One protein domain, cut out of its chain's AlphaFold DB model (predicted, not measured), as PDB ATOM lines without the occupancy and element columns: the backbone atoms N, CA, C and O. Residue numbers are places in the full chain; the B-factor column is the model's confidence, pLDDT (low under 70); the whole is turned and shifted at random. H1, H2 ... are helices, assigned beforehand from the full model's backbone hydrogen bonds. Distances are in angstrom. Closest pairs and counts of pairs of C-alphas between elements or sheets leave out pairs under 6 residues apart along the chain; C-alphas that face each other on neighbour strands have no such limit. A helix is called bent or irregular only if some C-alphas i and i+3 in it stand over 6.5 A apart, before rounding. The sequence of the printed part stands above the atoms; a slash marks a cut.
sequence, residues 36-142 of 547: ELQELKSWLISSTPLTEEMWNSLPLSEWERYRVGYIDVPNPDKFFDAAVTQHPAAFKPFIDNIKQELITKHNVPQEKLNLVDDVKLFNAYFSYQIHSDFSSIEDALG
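AT A GLANCE: This is residues 36 to 142 of the 547 residues of an uncharacterized protein of Aerococcaceae bacterium zg-1292 (UniProt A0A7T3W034). Two helical lobes follow each other along one long axis: H1 to H4 make one, and most of H5 with H6 to H8 makes the other. H5, the longest helix, starts near the end of H4 and runs out along the second lobe, where H7 packs on it, H6 folds back near its far end and H8 packs on H7; the lobes meet where the start of H7 touches H4, and H2 comes close to H5. The printed part has 107 residues with eight named helices, H1 to H8 in chain order, and no named strand; the class is all helix, with mostly crossed packing. It is compact, with a radius of gyration of the C-alphas of 14.3 A, and its outline is elongated, spanning 42 by 27 by 19 A.

HOW THE PARTS SIT: H5, residues 88 to 106, touches H7, residues 118 to 131, with residues 95 to 98 of H5 alone; the closest C-alphas, of Ile 95 and Asp 118, are 6.6 A apart, at a steep tilt of 53 degrees, the same way. H6, residues 110 to 113, only just touches H5, with 3 pairs of C-alphas within 8 A, the closest being Ile 103 and Gln 110 at 6.3 A. H7 is the hub, touching three helices. H8, residues 137 to 140, touches H7, with the C-alphas of Ala 124 and Ala 140 closest at 5.0 A. H4, residues 76 to 86, touches H7 through residues 118 to 119 of H7 alone, at a shallow tilt of 31 degrees, opposite ways; the C-alphas of Asp 81 and Val 119 are closest at 6.2 A. H1, residues 36 to 47, touches H4 about perpendicular at 81 degrees, Leu 44 and Pro 76 having the closest C-alphas at 5.8 A. H1 also touches H3, residues 60 to 69, about perpendicular at 82 degrees, with the C-alphas of Leu 37 and Glu 64 closest at 6.8 A. H2, residues 52 to 55, is close to H5 but not clearly touching, the closest C-alphas being those of Met 54 and Phe 91 at 6.8 A. Among the pairs that are apart are H1 and H7, and H3 and H5. In H1, H3, H4 and H7 every O i to N i+4 pair is within hydrogen-bond range, in H5 13 of 15, and H2, H6 and H8 are too short for such a pair.

IN THESE COORDINATES: H1 begins at C-alpha 36 (9.910, 16.836, 46.758) and is 16.1 A long; H3 is 14.2 A and H4 15.8 A. H5 runs 23.9 A from C-alpha 88 (20.665, 32.887, 31.055), with a kink of 30 degrees near residue 95; it is irregular, C-alphas 90 and 93 being 7.4 A apart. H7 is 19.1 A long. H2, H6 and H8 have four residues each, and H8 ends at C-alpha 140 (23.398, 47.515, 46.074).

THE WHOLE: The two C-alphas farthest apart, of Glu 36 and Pro 109, are 42.2 A apart. The printed part has no cut and no long link; the link from H3 to H4 is short, the others tight. The mean pLDDT of the printed part is 72.2, and 35 residues are under 70, among them residues 68 to 77 and 126 to 142.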
ATOM      1  N   GLU A  36       8.605  16.266  46.421       76.69
ATOM      2  CA  GLU A  36       9.910  16.836  46.758       76.69
ATOM      3  C   GLU A  36      10.250  18.061  45.893       76.69
ATOM      4  O   GLU A  36      10.772  19.054  46.399       76.69
ATOM      5  N   LEU A  37       9.913  18.035  44.598       80.69
ATOM      6  CA  LEU A  37      10.051  19.206  43.724       80.69
ATOM      7  C   LEU A  37       9.043  20.301  44.068       80.69
ATOM      8  O   LEU A  37       9.356  21.483  43.950       80.69
ATOM      9  N   GLN A  38       7.847  19.930  44.522       81.62
ATOM     10  CA  GLN A  38       6.848  20.892  44.973       81.62
ATOM     11  C   GLN A  38       7.288  21.596  46.270       81.62
ATOM     12  O   GLN A  38       7.068  22.804  46.421       81.62
ATOM     13  N   GLU A  39       7.933  20.873  47.189       81.25
ATOM     14  CA  GLU A  39       8.562  21.439  48.388       81.25
ATOM     15  C   GLU A  39       9.732  22.360  48.024       81.25
ATOM     16  O   GLU A  39       9.769  23.498  48.492       81.25
ATOM     17  N   LEU A  40      10.616  21.926  47.115       81.38
ATOM     18  CA  LEU A  40      11.719  22.744  46.601       81.38
ATOM     19  C   LEU A  40      11.212  24.035  45.947       81.38
ATOM     20  O   LEU A  40      11.689  25.116  46.283       81.38
ATOM     21  N   LYS A  41      10.212  23.941  45.061       85.38
ATOM     22  CA  LYS A  41       9.571  25.094  44.413       85.38
ATOM     23  C   LYS A  41       9.055  26.089  45.446       85.38
ATOM     24  O   LYS A  41       9.312  27.284  45.342       85.38
ATOM     25  N   SER A  42       8.319  25.594  46.439       81.75
ATOM     26  CA  SER A  42       7.727  26.439  47.480       81.75
ATOM     27  C   SER A  42       8.808  27.120  48.320       81.75
ATOM     28  O   SER A  42       8.713  28.314  48.599       81.75
ATOM     29  N   TRP A  43       9.860  26.380  48.677       80.56
ATOM     30  CA  TRP A  43      10.983  26.901  49.445       80.56
ATOM     31  C   TRP A  43      11.773  27.956  48.666       80.56
ATOM     32  O   TRP A  43      11.938  29.063  49.178       80.56
ATOM     33  N   LEU A  44      12.166  27.677  47.418       79.75
ATOM     34  CA  LEU A  44      12.935  28.607  46.590       79.75
ATOM     35  C   LEU A  44      12.151  29.878  46.272       79.75
ATOM     36  O   LEU A  44      12.694  30.964  46.436       79.75
ATOM     37  N   ILE A  45      10.865  29.780  45.929       81.94
ATOM     38  CA  ILE A  45      10.036  30.976  45.697       81.94
ATOM     39  C   ILE A  45       9.883  31.815  46.976       81.94
ATOM     40  O   ILE A  45       9.762  33.035  46.913       81.94
ATOM     41  N   SER A  46       9.878  31.179  48.152       74.25
ATOM     42  CA  SER A  46       9.757  31.895  49.431       74.25
ATOM     43  C   SER A  46      11.073  32.463  49.973       74.25
ATOM     44  O   SER A  46      11.029  33.366  50.805       74.25
ATOM     45  N   SER A  47      12.216  31.921  49.543       68.06
ATOM     46  CA  SER A  47      13.533  32.193  50.141       68.06
ATOM     47  C   SER A  47      14.529  32.838  49.179       68.06
ATOM     48  O   SER A  47      15.615  33.191  49.612       68.06
ATOM     49  N   THR A  48      14.180  32.973  47.899       68.88
ATOM     50  CA  THR A  48      15.038  33.563  46.865       68.88
ATOM     51  C   THR A  48      14.259  34.575  46.033       68.88
ATOM     52  O   THR A  48      13.028  34.639  46.113       68.88
ATOM     53  N   PRO A  49      14.953  35.295  45.144       68.44
ATOM     54  CA  PRO A  49      14.325  36.116  44.121       68.44
ATOM     55  C   PRO A  49      13.495  35.367  43.049       68.44
ATOM     56  O   PRO A  49      12.894  36.004  42.179       68.44
ATOM     57  N   LEU A  50      13.446  34.029  43.074       77.38
ATOM     58  CA  LEU A  50      12.763  33.203  42.078       77.38
ATOM     59  C   LEU A  50      11.232  33.360  42.131       77.38
ATOM     60  O   LEU A  50      10.595  33.139  43.156       77.38
ATOM     61  N   THR A  51      10.609  33.662  40.991       81.69
ATOM     62  CA  THR A  51       9.139  33.710  40.859       81.69
ATOM     63  C   THR A  51       8.568  32.417  40.281       81.69
ATOM     64  O   THR A  51       9.285  31.592  39.719       81.69
ATOM     65  N   GLU A  52       7.246  32.244  40.350       83.38
ATOM     66  CA  GLU A  52       6.580  31.098  39.719       83.38
ATOM     67  C   GLU A  52       6.743  31.088  38.189       83.38
ATOM     68  O   GLU A  52       6.897  30.025  37.590       83.38
ATOM     69  N   GLU A  53       6.770  32.260  37.555       81.75
ATOM     70  CA  GLU A  53       7.020  32.386  36.117       81.75
ATOM     71  C   GLU A  53       8.453  31.966  35.761       81.75
ATOM     72  O   GLU A  53       8.663  31.209  34.816       81.75
ATOM     73  N   MET A  54       9.428  32.376  36.576       81.75
ATOM     74  CA  MET A  54      10.834  31.988  36.429       81.75
ATOM     75  C   MET A  54      11.058  30.499  36.699       81.75
ATOM     76  O   MET A  54      11.790  29.852  35.957       81.75
ATOM     77  N   TRP A  55      10.394  29.924  37.702       85.69
ATOM     78  CA  TRP A  55      10.413  28.479  37.937       85.69
ATOM     79  C   TRP A  55       9.950  27.717  36.692       85.69
ATOM     80  O   TRP A  55      10.599  26.776  36.244       85.69
ATOM     81  N   ASN A  56       8.846  28.162  36.091       84.88
ATOM     82  CA  ASN A  56       8.272  27.525  34.908       84.88
ATOM     83  C   ASN A  56       9.062  27.804  33.612       84.88
ATOM     84  O   ASN A  56       8.725  27.232  32.577       84.88
ATOM     85  N   SER A  57      10.089  28.663  33.649       82.75
ATOM     86  CA  SER A  57      10.956  28.939  32.493       82.75
ATOM     87  C   SER A  57      11.942  27.802  32.196       82.75
ATOM     88  O   SER A  57      12.452  27.714  31.080       82.75
ATOM     89  N   LEU A  58      12.157  26.901  33.163       80.06
ATOM     90  CA  LEU A  58      12.968  25.694  33.015       80.06
ATOM     91  C   LEU A  58      12.103  24.430  33.126       80.06
ATOM     92  O   LEU A  58      11.111  24.413  33.864       80.06
ATOM     93  N   PRO A  59      12.470  23.337  32.431       81.25
ATOM     94  CA  PRO A  59      11.796  22.058  32.602       81.25
ATOM     95  C   PRO A  59      12.069  21.476  34.000       81.25
ATOM     96  O   PRO A  59      13.136  21.678  34.579       81.25
ATOM     97  N   LEU A  60      11.121  20.694  34.533       78.19
ATOM     98  CA  LEU A  60      11.226  20.097  35.877       78.19
ATOM     99  C   LEU A  60      12.477  19.226  36.065       78.19
ATOM    100  O   LEU A  60      13.005  19.152  37.170       78.19
ATOM    101  N   SER A  61      12.980  18.620  34.987       74.81
ATOM    102  CA  SER A  61      14.210  17.825  34.999       74.81
ATOM    103  C   SER A  61      15.452  18.633  35.385       74.81
ATOM    104  O   SER A  61      16.354  18.086  36.013       74.81
ATOM    105  N   GLU A  62      15.502  19.925  35.048       78.50
ATOM    106  CA  GLU A  62      16.616  20.805  35.429       78.50
ATOM    107  C   GLU A  62      16.552  21.151  36.919       78.50
ATOM    108  O   GLU A  62      17.555  21.062  37.623       78.50
ATOM    109  N   TRP A  63      15.357  21.440  37.438       81.56
ATOM    110  CA  TRP A  63      15.166  21.661  38.872       81.56
ATOM    111  C   TRP A  63      15.486  20.418  39.702       81.56
ATOM    112  O   TRP A  63      16.085  20.529  40.769       81.56
ATOM    113  N   GLU A  64      15.151  19.232  39.193       76.69
ATOM    114  CA  GLU A  64      15.499  17.964  39.834       76.69
ATOM    115  C   GLU A  64      17.012  17.723  39.838       76.69
ATOM    116  O   GLU A  64      17.568  17.287  40.846       76.69
ATOM    117  N   ARG A  65      17.702  18.075  38.747       75.19
ATOM    118  CA  ARG A  65      19.166  18.017  38.675       75.19
ATOM    119  C   ARG A  65      19.812  18.927  39.721       75.19
ATOM    120  O   ARG A  65      20.729  18.480  40.409       75.19
ATOM    121  N   TYR A  66      19.319  20.154  39.897       75.19
ATOM    122  CA  TYR A  66      19.802  21.037  40.964       75.19
ATOM    123  C   TYR A  66      19.485  20.479  42.350       75.19
ATOM    124  O   TYR A  66      20.359  20.453  43.212       75.19
ATOM    125  N   ARG A  67      18.271  19.956  42.563       75.50
ATOM    126  CA  ARG A  67      17.878  19.308  43.824       75.50
ATOM    127  C   ARG A  67      18.856  18.218  44.235       75.50
ATOM    128  O   ARG A  67      19.278  18.198  45.383       75.50
ATOM    129  N   VAL A  68      19.216  17.333  43.306       64.75
ATOM    130  CA  VAL A  68      20.145  16.224  43.556       64.75
ATOM    131  C   VAL A  68      21.581  16.723  43.739       64.75
ATOM    132  O   VAL A  68      22.283  16.222  44.613       64.75
ATOM    133  N   GLY A  69      22.008  17.722  42.961       54.47
ATOM    134  CA  GLY A  69      23.361  18.286  43.029       54.47
ATOM    135  C   GLY A  69      23.660  19.094  44.297       54.47
ATOM    136  O   GLY A  69      24.814  19.176  44.699       54.47
ATOM    137  N   TYR A  70      22.639  19.647  44.956       58.94
ATOM    138  CA  TYR A  70      22.783  20.503  46.144       58.94
ATOM    139  C   TYR A  70      22.199  19.880  47.428       58.94
ATOM    140  O   TYR A  70      21.883  20.596  48.378       58.94
ATOM    141  N   ILE A  71      22.069  18.546  47.480       47.84
ATOM    142  CA  ILE A  71      21.443  17.795  48.591       47.84
ATOM    143  C   ILE A  71      22.050  18.105  49.977       47.84
ATOM    144  O   ILE A  71      21.327  18.045  50.971       47.84
ATOM    145  N   ASP A  72      23.329  18.493  50.050       42.38
ATOM    146  CA  ASP A  72      24.066  18.648  51.316       42.38
ATOM    147  C   ASP A  72      24.307  20.104  51.765       42.38
ATOM    148  O   ASP A  72      24.880  20.331  52.834       42.38
ATOM    149  N   VAL A  73      23.854  21.113  51.006       48.25
ATOM    150  CA  VAL A  73      23.957  22.531  51.408       48.25
ATOM    151  C   VAL A  73      22.673  23.271  51.020       48.25
ATOM    152  O   VAL A  73      22.557  23.725  49.881       48.25
ATOM    153  N   PRO A  74      21.700  23.448  51.935       52.75
ATOM    154  CA  PRO A  74      20.445  24.118  51.625       52.75
ATOM    155  C   PRO A  74      20.659  25.637  51.652       52.75
ATOM    156  O   PRO A  74      20.147  26.328  52.529       52.75
ATOM    157  N   ASN A  75      21.452  26.157  50.714       67.62
ATOM    158  CA  ASN A  75      21.482  27.584  50.427       67.62
ATOM    159  C   ASN A  75      20.575  27.842  49.214       67.62
ATOM    160  O   ASN A  75      20.955  27.475  48.101       67.62
ATOM    161  N   PRO A  76      19.390  28.440  49.418       65.19
ATOM    162  CA  PRO A  76      18.414  28.631  48.357       65.19
ATOM    163  C   PRO A  76      18.955  29.556  47.250       65.19
ATOM    164  O   PRO A  76      18.680  29.309  46.076       65.19
ATOM    165  N   ASP A  77      19.830  30.513  47.579       68.38
ATOM    166  CA  ASP A  77      20.449  31.419  46.601       68.38
ATOM    167  C   ASP A  77      21.339  30.665  45.609       68.38
ATOM    168  O   ASP A  77      21.317  30.951  44.418       68.38
ATOM    169  N   LYS A  78      22.031  29.603  46.050       70.19
ATOM    170  CA  LYS A  78      22.867  28.783  45.155       70.19
ATOM    171  C   LYS A  78      22.056  28.069  44.074       70.19
ATOM    172  O   LYS A  78      22.562  27.878  42.972       70.19
ATOM    173  N   PHE A  79      20.808  27.687  44.360       70.81
ATOM    174  CA  PHE A  79      19.919  27.097  43.352       70.81
ATOM    175  C   PHE A  79      19.514  28.127  42.301       70.81
ATOM    176  O   PHE A  79      19.460  27.813  41.112       70.81
ATOM    177  N   PHE A  80      19.223  29.347  42.746       73.25
ATOM    178  CA  PHE A  80      18.837  30.440  41.869       73.25
ATOM    179  C   PHE A  80      20.017  30.914  41.010       73.25
ATOM    180  O   PHE A  80      19.903  30.950  39.784       73.25
ATOM    181  N   ASP A  81      21.167  31.171  41.633       73.88
ATOM    182  CA  ASP A  81      22.399  31.579  40.958       73.88
ATOM    183  C   ASP A  81      22.810  30.538  39.913       73.88
ATOM    184  O   ASP A  81      23.126  30.894  38.777       73.88
ATOM    185  N   ALA A  82      22.737  29.242  40.245       70.12
ATOM    186  CA  ALA A  82      23.004  28.165  39.297       70.12
ATOM    187  C   ALA A  82      22.023  28.172  38.114       70.12
ATOM    188  O   ALA A  82      22.459  28.054  36.969       70.12
ATOM    189  N   ALA A  83      20.722  28.352  38.366       76.56
ATOM    190  CA  ALA A  83      19.706  28.379  37.317       76.56
ATOM    191  C   ALA A  83      19.905  29.553  36.343       76.56
ATOM    192  O   ALA A  83      19.890  29.343  35.130       76.56
ATOM    193  N   VAL A  84      20.158  30.762  36.856       74.75
ATOM    194  CA  VAL A  84      20.425  31.956  36.032       74.75
ATOM    195  C   VAL A  84      21.748  31.820  35.279       74.75
ATOM    196  O   VAL A  84      21.816  32.135  34.093       74.75
ATOM    197  N   THR A  85      22.780  31.284  35.935       70.94
ATOM    198  CA  THR A  85      24.117  31.102  35.348       70.94
ATOM    199  C   THR A  85      24.134  30.060  34.231       70.94
ATOM    200  O   THR A  85      24.875  30.213  33.260       70.94
ATOM    201  N   GLN A  86      23.371  28.973  34.373       73.31
ATOM    202  CA  GLN A  86      23.359  27.866  33.408       73.31
ATOM    203  C   GLN A  86      22.325  28.060  32.295       73.31
ATOM    204  O   GLN A  86      22.525  27.548  31.196       73.31
ATOM    205  N   HIS A  87      21.255  28.826  32.540       76.38
ATOM    206  CA  HIS A  87      20.189  29.071  31.561       76.38
ATOM    207  C   HIS A  87      19.872  30.564  31.369       76.38
ATOM    208  O   HIS A  87      18.703  30.953  31.417       76.38
ATOM    209  N   PRO A  88      20.862  31.433  31.085       74.19
ATOM    210  CA  PRO A  88      20.665  32.887  31.055       74.19
ATOM    211  C   PRO A  88      19.581  33.331  30.060       74.19
ATOM    212  O   PRO A  88      18.835  34.272  30.322       74.19
ATOM    213  N   ALA A  89      19.409  32.613  28.944       73.25
ATOM    214  CA  ALA A  89      18.370  32.899  27.953       73.25
ATOM    215  C   ALA A  89      16.936  32.754  28.503       73.25
ATOM    216  O   ALA A  89      16.058  33.518  28.101       73.25
ATOM    217  N   ALA A  90      16.698  31.816  29.427       74.81
ATOM    218  CA  ALA A  90      15.390  31.616  30.055       74.81
ATOM    219  C   ALA A  90      15.041  32.764  31.018       74.81
ATOM    220  O   ALA A  90      13.880  33.159  31.127       74.81
ATOM    221  N   PHE A  91      16.059  33.351  31.658       82.19
ATOM    222  CA  PHE A  91      15.898  34.435  32.629       82.19
ATOM    223  C   PHE A  91      16.061  35.840  32.027       82.19
ATOM    224  O   PHE A  91      15.663  36.831  32.643       82.19
ATOM    225  N   LYS A  92      16.572  35.940  30.794       79.00
ATOM    226  CA  LYS A  92      16.819  37.202  30.085       79.00
ATOM    227  C   LYS A  92      15.628  38.174  30.060       79.00
ATOM    228  O   LYS A  92      15.853  39.354  30.324       79.00
ATOM    229  N   PRO A  93      14.371  37.751  29.806       78.25
ATOM    230  CA  PRO A  93      13.230  38.671  29.833       78.25
ATOM    231  C   PRO A  93      13.047  39.365  31.189       78.25
ATOM    232  O   PRO A  93      12.669  40.535  31.247       78.25
ATOM    233  N   PHE A  94      13.349  38.664  32.283       81.12
ATOM    234  CA  PHE A  94      13.242  39.210  33.632       81.12
ATOM    235  C   PHE A  94      14.391  40.163  33.948       81.12
ATOM    236  O   PHE A  94      14.157  41.241  34.490       81.12
ATOM    237  N   ILE A  95      15.611  39.804  33.548       80.25
ATOM    238  CA  ILE A  95      16.789  40.670  33.647       80.25
ATOM    239  C   ILE A  95      16.571  41.974  32.881       80.25
ATOM    240  O   ILE A  95      16.793  43.057  33.420       80.25
ATOM    241  N   ASP A  96      16.094  41.890  31.640       80.31
ATOM    242  CA  ASP A  96      15.844  43.067  30.813       80.31
ATOM    243  C   ASP A  96      14.750  43.953  31.439       80.31
ATOM    244  O   ASP A  96      14.868  45.180  31.421       80.31
ATOM    245  N   ASN A  97      13.730  43.354  32.067       80.44
ATOM    246  CA  ASN A  97      12.716  44.091  32.820       80.44
ATOM    247  C   ASN A  97      13.310  44.812  34.046       80.44
ATOM    248  O   ASN A  97      13.028  45.990  34.255       80.44
ATOM    249  N   ILE A  98      14.186  44.153  34.810       82.31
ATOM    250  CA  ILE A  98      14.907  44.772  35.933       82.31
ATOM    251  C   ILE A  98      15.766  45.940  35.442       82.31
ATOM    252  O   ILE A  98      15.689  47.032  36.005       82.31
ATOM    253  N   LYS A  99      16.532  45.763  34.355       80.31
ATOM    254  CA  LYS A  99      17.336  46.842  33.754       80.31
ATOM    255  C   LYS A  99      16.455  48.036  33.379       80.31
ATOM    256  O   LYS A  99      16.791  49.171  33.708       80.31
ATOM    257  N   GLN A 100      15.307  47.797  32.746       79.00
ATOM    258  CA  GLN A 100      14.363  48.863  32.399       79.00
ATOM    259  C   GLN A 100      13.764  49.547  33.630       79.00
ATOM    260  O   GLN A 100      13.633  50.773  33.647       79.00
ATOM    261  N   GLU A 101      13.430  48.803  34.682       79.19
ATOM    262  CA  GLU A 101      12.920  49.381  35.924       79.19
ATOM    263  C   GLU A 101      13.976  50.245  36.630       79.19
ATOM    264  O   GLU A 101      13.679  51.358  37.065       79.19
ATOM    265  N   LEU A 102      15.229  49.792  36.666       79.88
ATOM    266  CA  LEU A 102      16.357  50.545  37.214       79.88
ATOM    267  C   LEU A 102      16.620  51.848  36.450       79.88
ATOM    268  O   LEU A 102      16.838  52.892  37.067       79.88
ATOM    269  N   ILE A 103      16.529  51.817  35.119       78.62
ATOM    270  CA  ILE A 103      16.653  53.016  34.280       78.62
ATOM    271  C   ILE A 103      15.494  53.981  34.549       78.62
ATOM    272  O   ILE A 103      15.705  55.172  34.758       78.62
ATOM    273  N   THR A 104      14.259  53.477  34.534       78.44
ATOM    274  CA  THR A 104      13.056  54.324  34.510       78.44
ATOM    275  C   THR A 104      12.618  54.819  35.885       78.44
ATOM    276  O   THR A 104      12.150  55.952  35.995       78.44
ATOM    277  N   LYS A 105      12.748  53.998  36.933       77.19
ATOM    278  CA  LYS A 105      12.301  54.330  38.296       77.19
ATOM    279  C   LYS A 105      13.434  54.805  39.196       77.19
ATOM    280  O   LYS A 105      13.191  55.624  40.078       77.19
ATOM    281  N   HIS A 106      14.652  54.317  38.966       73.81
ATOM    282  CA  HIS A 106      15.807  54.610  39.817       73.81
ATOM    283  C   HIS A 106      16.863  55.499  39.151       73.81
ATOM    284  O   HIS A 106      17.854  55.830  39.789       73.81
ATOM    285  N   ASN A 107      16.632  55.943  37.909       76.75
ATOM    286  CA  ASN A 107      17.534  56.803  37.135       76.75
ATOM    287  C   ASN A 107      18.963  56.248  36.984       76.75
ATOM    288  O   ASN A 107      19.900  57.019  36.772       76.75
ATOM    289  N   VAL A 108      19.144  54.924  37.057       74.31
ATOM    290  CA  VAL A 108      20.463  54.314  36.870       74.31
ATOM    291  C   VAL A 108      20.813  54.343  35.375       74.31
ATOM    292  O   VAL A 108      20.042  53.822  34.565       74.31
ATOM    293  N   PRO A 109      21.953  54.932  34.962       74.44
ATOM    294  CA  PRO A 109      22.332  54.978  33.553       74.44
ATOM    295  C   PRO A 109      22.478  53.575  32.955       74.44
ATOM    296  O   PRO A 109      23.162  52.724  33.522       74.44
ATOM    297  N   GLN A 110      21.905  53.355  31.769       72.56
ATOM    298  CA  GLN A 110      21.979  52.070  31.059       72.56
ATOM    299  C   GLN A 110      23.426  51.586  30.867       72.56
ATOM    300  O   GLN A 110      23.712  50.403  31.018       72.56
ATOM    301  N   GLU A 111      24.349  52.508  30.594       69.38
ATOM    302  CA  GLU A 111      25.778  52.217  30.430       69.38
ATOM    303  C   GLU A 111      26.406  51.613  31.692       69.38
ATOM    304  O   GLU A 111      27.271  50.751  31.586       69.38
ATOM    305  N   LYS A 112      25.935  52.007  32.883       70.06
ATOM    306  CA  LYS A 112      26.387  51.437  34.157       70.06
ATOM    307  C   LYS A 112      25.788  50.053  34.413       70.06
ATOM    308  O   LYS A 112      26.476  49.188  34.937       70.06
ATOM    309  N   LEU A 113      24.535  49.827  34.020       67.75
ATOM    310  CA  LEU A 113      23.862  48.529  34.179       67.75
ATOM    311  C   LEU A 113      24.436  47.444  33.264       67.75
ATOM    312  O   LEU A 113      24.379  46.271  33.608       67.75
ATOM    313  N   ASN A 114      25.013  47.826  32.123       70.12
ATOM    314  CA  ASN A 114      25.692  46.894  31.220       70.12
ATOM    315  C   ASN A 114      27.016  46.349  31.790       70.12
ATOM    316  O   ASN A 114      27.565  45.411  31.224       70.12
ATOM    317  N   LEU A 115      27.535  46.946  32.869       63.78
ATOM    318  CA  LEU A 115      28.766  46.527  33.552       63.78
ATOM    319  C   LEU A 115      28.493  45.619  34.760       63.78
ATOM    320  O   LEU A 115      29.430  45.183  35.423       63.78
ATOM    321  N   VAL A 116      27.219  45.376  35.082       66.06
ATOM    322  CA  VAL A 116      26.801  44.542  36.208       66.06
ATOM    323  C   VAL A 116      26.350  43.194  35.660       66.06
ATOM    324  O   VAL A 116      25.468  43.145  34.806       66.06
ATOM    325  N   ASP A 117      26.965  42.122  36.161       76.06
ATOM    326  CA  ASP A 117      26.574  40.742  35.862       76.06
ATOM    327  C   ASP A 117      25.085  40.503  36.162       76.06
ATOM    328  O   ASP A 117      24.533  41.072  37.104       76.06
ATOM    329  N   ASP A 118      24.436  39.660  35.362       72.25
ATOM    330  CA  ASP A 118      22.994  39.441  35.428       72.25
ATOM    331  C   ASP A 118      22.554  38.813  36.769       72.25
ATOM    332  O   ASP A 118      21.527  39.220  37.313       72.25
ATOM    333  N   VAL A 119      23.353  37.921  37.370       69.25
ATOM    334  CA  VAL A 119      23.091  37.358  38.710       69.25
ATOM    335  C   VAL A 119      23.219  38.451  39.767       69.25
ATOM    336  O   VAL A 119      22.327  38.640  40.598       69.25
ATOM    337  N   LYS A 120      24.296  39.245  39.697       74.44
ATOM    338  CA  LYS A 120      24.527  40.362  40.628       74.44
ATOM    339  C   LYS A 120      23.436  41.427  40.530       74.44
ATOM    340  O   LYS A 120      22.973  41.924  41.552       74.44
ATOM    341  N   LEU A 121      23.014  41.768  39.317       77.31
ATOM    342  CA  LEU A 121      21.940  42.716  39.049       77.31
ATOM    343  C   LEU A 121      20.623  42.235  39.661       77.31
ATOM    344  O   LEU A 121      19.912  43.022  40.286       77.31
ATOM    345  N   PHE A 122      20.310  40.950  39.484       72.12
ATOM    346  CA  PHE A 122      19.082  40.349  39.981       72.12
ATOM    347  C   PHE A 122      19.051  40.317  41.512       72.12
ATOM    348  O   PHE A 122      18.091  40.797  42.119       72.12
ATOM    349  N   ASN A 123      20.132  39.834  42.131       70.75
ATOM    350  CA  ASN A 123      20.260  39.754  43.584       70.75
ATOM    351  C   ASN A 123      20.250  41.156  44.215       70.75
ATOM    352  O   ASN A 123      19.473  41.408  45.130       70.75
ATOM    353  N   ALA A 124      21.004  42.116  43.669       70.69
ATOM    354  CA  ALA A 124      21.027  43.495  44.164       70.69
ATOM    355  C   ALA A 124      19.659  44.190  44.078       70.69
ATOM    356  O   ALA A 124      19.233  44.861  45.021       70.69
ATOM    357  N   TYR A 125      18.950  44.019  42.958       71.88
ATOM    358  CA  TYR A 125      17.615  44.577  42.768       71.88
ATOM    359  C   TYR A 125      16.601  44.001  43.759       71.88
ATOM    360  O   TYR A 125      15.807  44.743  44.342       71.88
ATOM    361  N   PHE A 126      16.654  42.692  43.995       67.50
ATOM    362  CA  PHE A 126      15.742  42.024  44.910       67.50
ATOM    363  C   PHE A 126      16.058  42.317  46.383       67.50
ATOM    364  O   PHE A 126      15.148  42.676  47.130       67.50
ATOM    365  N   SER A 127      17.329  42.268  46.803       66.19
ATOM    366  CA  SER A 127      17.751  42.649  48.162       66.19
ATOM    367  C   SER A 127      17.353  44.088  48.497       66.19
ATOM    368  O   SER A 127      16.887  44.371  49.602       66.19
ATOM    369  N   TYR A 128      17.445  44.997  47.521       65.81
ATOM    370  CA  TYR A 128      16.969  46.369  47.670       65.81
ATOM    371  C   TYR A 128      15.436  46.462  47.807       65.81
ATOM    372  O   TYR A 128      14.955  47.185  48.678       65.81
ATOM    373  N   GLN A 129      14.657  45.738  46.992       62.78
ATOM    374  CA  GLN A 129      13.187  45.816  47.033       62.78
ATOM    375  C   GLN A 129      12.538  45.063  48.205       62.78
ATOM    376  O   GLN A 129      11.489  45.489  48.687       62.78
ATOM    377  N   ILE A 130      13.121  43.945  48.648       55.75
ATOM    378  CA  ILE A 130      12.479  43.007  49.584       55.75
ATOM    379  C   ILE A 130      13.061  43.137  50.992       55.75
ATOM    380  O   ILE A 130      12.305  43.168  51.965       55.75
ATOM    381  N   HIS A 131      14.386  43.227  51.114       50.62
ATOM    382  CA  HIS A 131      15.066  43.193  52.411       50.62
ATOM    383  C   HIS A 131      15.455  44.580  52.935       50.62
ATOM    384  O   HIS A 131      15.653  44.744  54.134       50.62
ATOM    385  N   SER A 132      15.425  45.617  52.085       55.41
ATOM    386  CA  SER A 132      15.827  46.989  52.451       55.41
ATOM    387  C   SER A 132      17.260  47.072  53.003       55.41
ATOM    388  O   SER A 132      17.585  48.002  53.739       55.41
ATOM    389  N   ASP A 133      18.120  46.117  52.634       49.62
ATOM    390  CA  ASP A 133      19.481  45.972  53.172       49.62
ATOM    391  C   ASP A 133      20.441  47.082  52.707       49.62
ATOM    392  O   ASP A 133      21.532  47.242  53.250       49.62
ATOM    393  N   PHE A 134      20.029  47.885  51.721       54.03
ATOM    394  CA  PHE A 134      20.837  48.943  51.120       54.03
ATOM    395  C   PHE A 134      20.131  50.301  51.164       54.03
ATOM    396  O   PHE A 134      18.932  50.413  50.905       54.03
ATOM    397  N   SER A 135      20.901  51.362  51.432       60.25
ATOM    398  CA  SER A 135      20.427  52.756  51.445       60.25
ATOM    399  C   SER A 135      19.997  53.272  50.072       60.25
ATOM    400  O   SER A 135      19.133  54.145  49.983       60.25
ATOM    401  N   SER A 136      20.583  52.738  49.002       68.00
ATOM    402  CA  SER A 136      20.199  53.014  47.623       68.00
ATOM    403  C   SER A 136      20.452  51.795  46.739       68.00
ATOM    404  O   SER A 136      21.299  50.951  47.033       68.00
ATOM    405  N   ILE A 137      19.729  51.712  45.625       67.69
ATOM    406  CA  ILE A 137      19.928  50.652  44.636       67.69
ATOM    407  C   ILE A 137      21.283  50.776  43.925       67.69
ATOM    408  O   ILE A 137      21.850  49.785  43.486       67.69
ATOM    409  N   GLU A 138      21.848  51.983  43.856       65.12
ATOM    410  CA  GLU A 138      23.189  52.215  43.320       65.12
ATOM    411  C   GLU A 138      24.273  51.664  44.254       65.12
ATOM    412  O   GLU A 138      25.285  51.173  43.763       65.12
ATOM    413  N   ASP A 139      24.049  51.666  45.574       65.88
ATOM    414  CA  ASP A 139      24.938  51.010  46.545       65.88
ATOM    415  C   ASP A 139      24.845  49.485  46.426       65.88
ATOM    416  O   ASP A 139      25.873  48.814  46.368       65.88
ATOM    417  N   ALA A 140      23.626  48.946  46.296       61.97
ATOM    418  CA  ALA A 140      23.398  47.515  46.074       61.97
ATOM    419  C   ALA A 140      24.068  47.016  44.778       61.97
ATOM    420  O   ALA A 140      24.593  45.906  44.719       61.97
ATOM    421  N   LEU A 141      24.085  47.856  43.737       67.00
ATOM    422  CA  LEU A 141      24.723  47.565  42.451       67.00
ATOM    423  C   LEU A 141      26.228  47.895  42.419       67.00
ATOM    424  O   LEU A 141      26.908  47.531  41.461       67.00
ATOM    425  N   GLY A 142      26.765  48.576  43.439       63.16
ATOM    426  CA  GLY A 142      28.163  49.025  43.483       63.16
ATOM    427  C   GLY A 142      28.503  50.165  42.506       63.16
ATOM    428  O   GLY A 142      29.640  50.274  42.058       63.16
TER     429      GLY A 142